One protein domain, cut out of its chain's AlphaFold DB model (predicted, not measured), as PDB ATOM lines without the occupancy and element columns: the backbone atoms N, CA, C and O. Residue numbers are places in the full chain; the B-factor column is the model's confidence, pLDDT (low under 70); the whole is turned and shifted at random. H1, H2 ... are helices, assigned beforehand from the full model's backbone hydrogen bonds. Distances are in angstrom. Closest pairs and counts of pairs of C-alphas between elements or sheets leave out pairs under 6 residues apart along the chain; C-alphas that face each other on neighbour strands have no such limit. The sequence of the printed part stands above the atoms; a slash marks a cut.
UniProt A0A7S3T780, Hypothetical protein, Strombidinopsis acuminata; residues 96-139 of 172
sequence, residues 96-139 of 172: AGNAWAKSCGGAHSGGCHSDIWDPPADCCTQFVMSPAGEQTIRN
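This is residues 96 to 139 of the 172 residues of the protein "Hypothetical protein" of Strombidinopsis acuminata (UniProt A0A7S3T780). Three short helices turn sharply from one to the next: H2 is in the middle, with H1 packed near its beginning and H3 making a corner at its end. A long loop, residues 104 to 122, joins H1 to H2. The printed part has 44 residues, with named helices H1, H2, H3 in that order and no named strand; the class is all helix. It is compact, with a radius of gyration of the C-alphas of 10.0 A, and spans 25 by 22 by 17 A.

Start at H1, residues 96 to 103, which touches H2, residues 123 to 129, at a steep tilt of 63 degrees, opposite ways; their closest C-alphas, of Gly 97 and Cys 124, are 5.5 A apart. H3, residues 131 to 137, only just touches H2, with 3 pairs of C-alphas within 8 A, and only at the corner, about perpendicular at 89 degrees; the closest are Phe 127 and Gly 133, 5.2 A. H1 and H3 are apart. Every O i to N i+4 pair is within hydrogen-bond range in H2 and H3, but 2 of 4 in H1.

Find C-alpha 96 at (-2.877, -5.560, -50.479), where H1 begins its 9.5 A. H2 covers 9.7 A, and H3 runs 10.1 A to C-alpha 137 at (-7.045, 7.415, -52.730).

The farthest C-alphas, of Gly 110 and Asn 139, are 28.4 A apart. The printed part has no cut; the link H1 to H2 is long, H2 to H3 tight. Look for pLDDT under 70 at residues 104 to 112.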
ATOM      1  N   ALA A  96      -3.538  -6.828 -50.775       84.94
ATOM      2  CA  ALA A  96      -2.877  -5.560 -50.479       84.94
ATOM      3  C   ALA A  96      -2.704  -5.341 -48.968       84.94
ATOM      4  O   ALA A  96      -1.669  -4.814 -48.572       84.94
ATOM      5  N   GLY A  97      -3.632  -5.824 -48.130       82.88
ATOM      6  CA  GLY A  97      -3.517  -5.773 -46.666       82.88
ATOM      7  C   GLY A  97      -2.328  -6.595 -46.166       82.88
ATOM      8  O   GLY A  97      -1.408  -6.064 -45.550       82.88
ATOM      9  N   ASN A  98      -2.251  -7.864 -46.580       79.06
ATOM     10  CA  ASN A  98      -1.126  -8.744 -46.241       79.06
ATOM     11  C   ASN A  98       0.231  -8.239 -46.771       79.06
ATOM     12  O   ASN A  98       1.283  -8.501 -46.179       79.06
ATOM     13  N   ALA A  99       0.240  -7.535 -47.908       81.56
ATOM     14  CA  ALA A  99       1.445  -6.918 -48.459       81.56
ATOM     15  C   ALA A  99       1.815  -5.596 -47.762       81.56
ATOM     16  O   ALA A  99       2.993  -5.230 -47.757       81.56
ATOM     17  N   TRP A 100       0.849  -4.900 -47.155       80.25
ATOM     18  CA  TRP A 100       1.029  -3.597 -46.512       80.25
ATOM     19  C   TRP A 100       2.091  -3.645 -45.417       80.25
ATOM     20  O   TRP A 100       3.014  -2.833 -45.417       80.25
ATOM     21  N   ALA A 101       2.048  -4.664 -44.556       70.50
ATOM     22  CA  ALA A 101       3.028  -4.834 -43.483       70.50
ATOM     23  C   ALA A 101       4.474  -4.953 -43.993       70.50
ATOM     24  O   ALA A 101       5.409  -4.517 -43.324       70.50
ATOM     25  N   LYS A 102       4.668  -5.511 -45.195       71.19
ATOM     26  CA  LYS A 102       5.992  -5.727 -45.800       71.19
ATOM     27  C   LYS A 102       6.484  -4.517 -46.586       71.19
ATOM     28  O   LYS A 102       7.666  -4.202 -46.538       71.19
ATOM     29  N   SER A 103       5.586  -3.862 -47.318       70.88
ATOM     30  CA  SER A 103       5.931  -2.782 -48.254       70.88
ATOM     31  C   SER A 103       5.833  -1.388 -47.633       70.88
ATOM     32  O   SER A 103       6.519  -0.472 -48.075       70.88
ATOM     33  N   CYS A 104       4.997  -1.230 -46.605       66.25
ATOM     34  CA  CYS A 104       4.678   0.043 -45.957       66.25
ATOM     35  C   CYS A 104       4.950   0.014 -44.442       66.25
ATOM     36  O   CYS A 104       4.662   0.989 -43.753       66.25
ATOM     37  N   GLY A 105       5.521  -1.075 -43.908       54.53
ATOM     38  CA  GLY A 105       5.725  -1.291 -42.467       54.53
ATOM     39  C   GLY A 105       6.558  -0.217 -41.754       54.53
ATOM     40  O   GLY A 105       6.403  -0.034 -40.552       54.53
ATOM     41  N   GLY A 106       7.370   0.556 -42.485       51.41
ATOM     42  CA  GLY A 106       8.094   1.716 -41.947       51.41
ATOM     43  C   GLY A 106       7.211   2.916 -41.573       51.41
ATOM     44  O   GLY A 106       7.686   3.813 -40.884       51.41
ATOM     45  N   ALA A 107       5.938   2.940 -41.987       52.72
ATOM     46  CA  ALA A 107       4.972   3.977 -41.612       52.72
ATOM     47  C   ALA A 107       4.336   3.752 -40.222       52.72
ATOM     48  O   ALA A 107       3.642   4.635 -39.724       52.72
ATOM     49  N   HIS A 108       4.582   2.602 -39.579       54.06
ATOM     50  CA  HIS A 108       4.050   2.276 -38.256       54.06
ATOM     51  C   HIS A 108       5.190   1.951 -37.285       54.06
ATOM     52  O   HIS A 108       5.788   0.879 -37.332       54.06
ATOM     53  N   SER A 109       5.463   2.862 -36.352       51.03
ATOM     54  CA  SER A 109       6.496   2.721 -35.313       51.03
ATOM     55  C   SER A 109       6.218   1.619 -34.272       51.03
ATOM     56  O   SER A 109       7.064   1.375 -33.418       51.03
ATOM     57  N   GLY A 110       5.066   0.938 -34.341       59.12
ATOM     58  CA  GLY A 110       4.628  -0.097 -33.390       59.12
ATOM     59  C   GLY A 110       4.509  -1.518 -33.956       59.12
ATOM     60  O   GLY A 110       4.025  -2.398 -33.253       59.12
ATOM     61  N   GLY A 111       4.939  -1.755 -35.202       64.38
ATOM     62  CA  GLY A 111       4.689  -3.015 -35.905       64.38
ATOM     63  C   GLY A 111       3.310  -3.026 -36.568       64.38
ATOM     64  O   GLY A 111       2.303  -2.655 -35.976       64.38
ATOM     65  N   CYS A 112       3.273  -3.405 -37.843       69.88
ATOM     66  CA  CYS A 112       2.053  -3.421 -38.638       69.88
ATOM     67  C   CYS A 112       1.336  -4.767 -38.477       69.88
ATOM     68  O   CYS A 112       1.863  -5.793 -38.913       69.88
ATOM     69  N   HIS A 113       0.136  -4.763 -37.900       75.12
ATOM     70  CA  HIS A 113      -0.746  -5.926 -37.889       75.12
ATOM     71  C   HIS A 113      -1.613  -5.934 -39.156       75.12
ATOM     72  O   HIS A 113      -2.039  -4.877 -39.627       75.12
ATOM     73  N   SER A 114      -1.825  -7.117 -39.738       74.88
ATOM     74  CA  SER A 114      -2.790  -7.303 -40.820       74.88
ATOM     75  C   SER A 114      -3.762  -8.401 -40.433       74.88
ATOM     76  O   SER A 114      -3.373  -9.565 -40.325       74.88
ATOM     77  N   ASP A 115      -5.009  -8.001 -40.223       79.31
ATOM     78  CA  ASP A 115      -6.131  -8.895 -39.982       79.31
ATOM     79  C   ASP A 115      -7.398  -8.266 -40.554       79.31
ATOM     80  O   ASP A 115      -8.038  -7.411 -39.948       79.31
ATOM     81  N   ILE A 116      -7.777  -8.710 -41.752       75.38
ATOM     82  CA  ILE A 116      -8.976  -8.229 -42.447       75.38
ATOM     83  C   ILE A 116     -10.263  -8.414 -41.617       75.38
ATOM     84  O   ILE A 116     -11.265  -7.752 -41.886       75.38
ATOM     85  N   TRP A 117     -10.253  -9.302 -40.617       83.75
ATOM     86  CA  TRP A 117     -11.397  -9.572 -39.751       83.75
ATOM     87  C   TRP A 117     -11.450  -8.671 -38.512       83.75
ATOM     88  O   TRP A 117     -12.493  -8.622 -37.862       83.75
ATOM     89  N   ASP A 118     -10.388  -7.908 -38.238       84.81
ATOM     90  CA  ASP A 118     -10.332  -6.885 -37.192       84.81
ATOM     91  C   ASP A 118      -9.882  -5.529 -37.781       84.81
ATOM     92  O   ASP A 118      -8.738  -5.101 -37.598       84.81
ATOM     93  N   PRO A 119     -10.764  -4.816 -38.515       79.69
ATOM     94  CA  PRO A 119     -10.436  -3.531 -39.142       79.69
ATOM     95  C   PRO A 119      -9.826  -2.478 -38.196       79.69
ATOM     96  O   PRO A 119      -8.921  -1.759 -38.627       79.69
ATOM     97  N   PRO A 120     -10.259  -2.364 -36.919       82.06
ATOM     98  CA  PRO A 120      -9.594  -1.516 -35.931       82.06
ATOM     99  C   PRO A 120      -8.135  -1.873 -35.642       82.06
ATOM    100  O   PRO A 120      -7.423  -1.001 -35.156       82.06
ATOM    101  N   ALA A 121      -7.687  -3.100 -35.909       79.44
ATOM    102  CA  ALA A 121      -6.306  -3.545 -35.729       79.44
ATOM    103  C   ALA A 121      -5.534  -3.700 -37.057       79.44
ATOM    104  O   ALA A 121      -4.303  -3.733 -37.040       79.44
ATOM    105  N   ASP A 122      -6.213  -3.758 -38.209       85.62
ATOM    106  CA  ASP A 122      -5.584  -3.832 -39.532       85.62
ATOM    107  C   ASP A 122      -5.039  -2.474 -39.984       85.62
ATOM    108  O   ASP A 122      -5.776  -1.539 -40.307       85.62
ATOM    109  N   CYS A 123      -3.715  -2.361 -40.066       85.56
ATOM    110  CA  CYS A 123      -3.065  -1.088 -40.370       85.56
ATOM    111  C   CYS A 123      -3.372  -0.555 -41.774       85.56
ATOM    112  O   CYS A 123      -3.396   0.660 -41.971       85.56
ATOM    113  N   CYS A 124      -3.607  -1.430 -42.757       88.12
ATOM    114  CA  CYS A 124      -4.012  -0.973 -44.084       88.12
ATOM    115  C   CYS A 124      -5.385  -0.294 -44.012       88.12
ATOM    116  O   CYS A 124      -5.564   0.807 -44.533       88.12
ATOM    117  N   THR A 125      -6.334  -0.917 -43.312       88.38
ATOM    118  CA  THR A 125      -7.684  -0.388 -43.132       88.38
ATOM    119  C   THR A 125      -7.670   0.914 -42.335       88.38
ATOM    120  O   THR A 125      -8.267   1.898 -42.772       88.38
ATOM    121  N   GLN A 126      -6.904   0.974 -41.239       87.88
ATOM    122  CA  GLN A 126      -6.677   2.213 -40.488       87.88
ATOM    123  C   GLN A 126      -6.110   3.332 -41.372       87.88
ATOM    124  O   GLN A 126      -6.579   4.469 -41.303       87.88
ATOM    125  N   PHE A 127      -5.113   3.031 -42.216       88.12
ATOM    126  CA  PHE A 127      -4.545   4.020 -43.127       88.12
ATOM    127  C   PHE A 127      -5.597   4.526 -44.111       88.12
ATOM    128  O   PHE A 127      -5.781   5.736 -44.210       88.12
ATOM    129  N   VAL A 128      -6.308   3.627 -44.796       89.81
ATOM    130  CA  VAL A 128      -7.345   3.979 -45.780       89.81
ATOM    131  C   VAL A 128      -8.451   4.839 -45.158       89.81
ATOM    132  O   VAL A 128      -8.937   5.753 -45.817       89.81
ATOM    133  N   MET A 129      -8.808   4.592 -43.894       88.19
ATOM    134  CA  MET A 129      -9.803   5.372 -43.146       88.19
ATOM    135  C   MET A 129      -9.274   6.697 -42.571       88.19
ATOM    136  O   MET A 129     -10.057   7.512 -42.088       88.19
ATOM    137  N   SER A 130      -7.961   6.930 -42.593       89.69
ATOM    138  CA  SER A 130      -7.364   8.171 -42.094       89.69
ATOM    139  C   SER A 130      -7.508   9.323 -43.104       89.69
ATOM    140  O   SER A 130      -7.587   9.073 -44.308       89.69
ATOM    141  N   PRO A 131      -7.415  10.596 -42.670       92.25
ATOM    142  CA  PRO A 131      -7.385  11.736 -43.592       92.25
ATOM    143  C   PRO A 131      -6.264  11.652 -44.645       92.25
ATOM    144  O   PRO A 131      -6.433  12.084 -45.785       92.25
ATOM    145  N   ALA A 132      -5.113  11.070 -44.284       88.88
ATOM    146  CA  ALA A 132      -4.006  10.857 -45.214       88.88
ATOM    147  C   ALA A 132      -4.337   9.785 -46.268       88.88
ATOM    148  O   ALA A 132      -4.013   9.951 -47.448       88.88
ATOM    149  N   GLY A 133      -5.010   8.707 -45.856       89.00
ATOM    150  CA  GLY A 133      -5.525   7.680 -46.758       89.00
ATOM    151  C   GLY A 133      -6.557   8.245 -47.715       89.00
ATOM    152  O   GLY A 133      -6.389   8.091 -48.924       89.00
ATOM    153  N   GLU A 134      -7.546   8.980 -47.194       89.88
ATOM    154  CA  GLU A 134      -8.568   9.657 -47.996       89.88
ATOM    155  C   GLU A 134      -7.916  10.513 -49.085       89.88
ATOM    156  O   GLU A 134      -8.233  10.356 -50.262       89.88
ATOM    157  N   GLN A 135      -6.944  11.357 -48.725       90.56
ATOM    158  CA  GLN A 135      -6.244  12.203 -49.689       90.56
ATOM    159  C   GLN A 135      -5.470  11.395 -50.742       90.56
ATOM    160  O   GLN A 135      -5.425  11.789 -51.908       90.56
ATOM    161  N   THR A 136      -4.881  10.264 -50.351       85.56
ATOM    162  CA  THR A 136      -4.099   9.397 -51.247       85.56
ATOM    163  C   THR A 136      -4.986   8.696 -52.276       85.56
ATOM    164  O   THR A 136      -4.628   8.614 -53.451       85.56
ATOM    165  N   ILE A 137      -6.160   8.208 -51.864       88.31
ATOM    166  CA  ILE A 137      -7.045   7.415 -52.730       88.31
ATOM    167  C   ILE A 137      -7.929   8.266 -53.651       88.31
ATOM    168  O   ILE A 137      -8.539   7.710 -54.559       88.31
ATOM    169  N   ARG A 138      -7.960   9.601 -53.500       89.75
ATOM    170  CA  ARG A 138      -8.726  10.503 -54.395       89.75
ATOM    171  C   ARG A 138      -8.395  10.324 -55.879       89.75
ATOM    172  O   ARG A 138      -9.261  10.524 -56.720       89.75
ATOM    173  N   ASN A 139      -7.162   9.928 -56.191       87.44
ATOM    174  CA  ASN A 139      -6.702   9.721 -57.566       87.44
ATOM    175  C   ASN A 139      -6.795   8.251 -58.021       87.44
ATOM    176  O   ASN A 139      -6.309   7.911 -59.098       87.44
TER     177      ASN A 139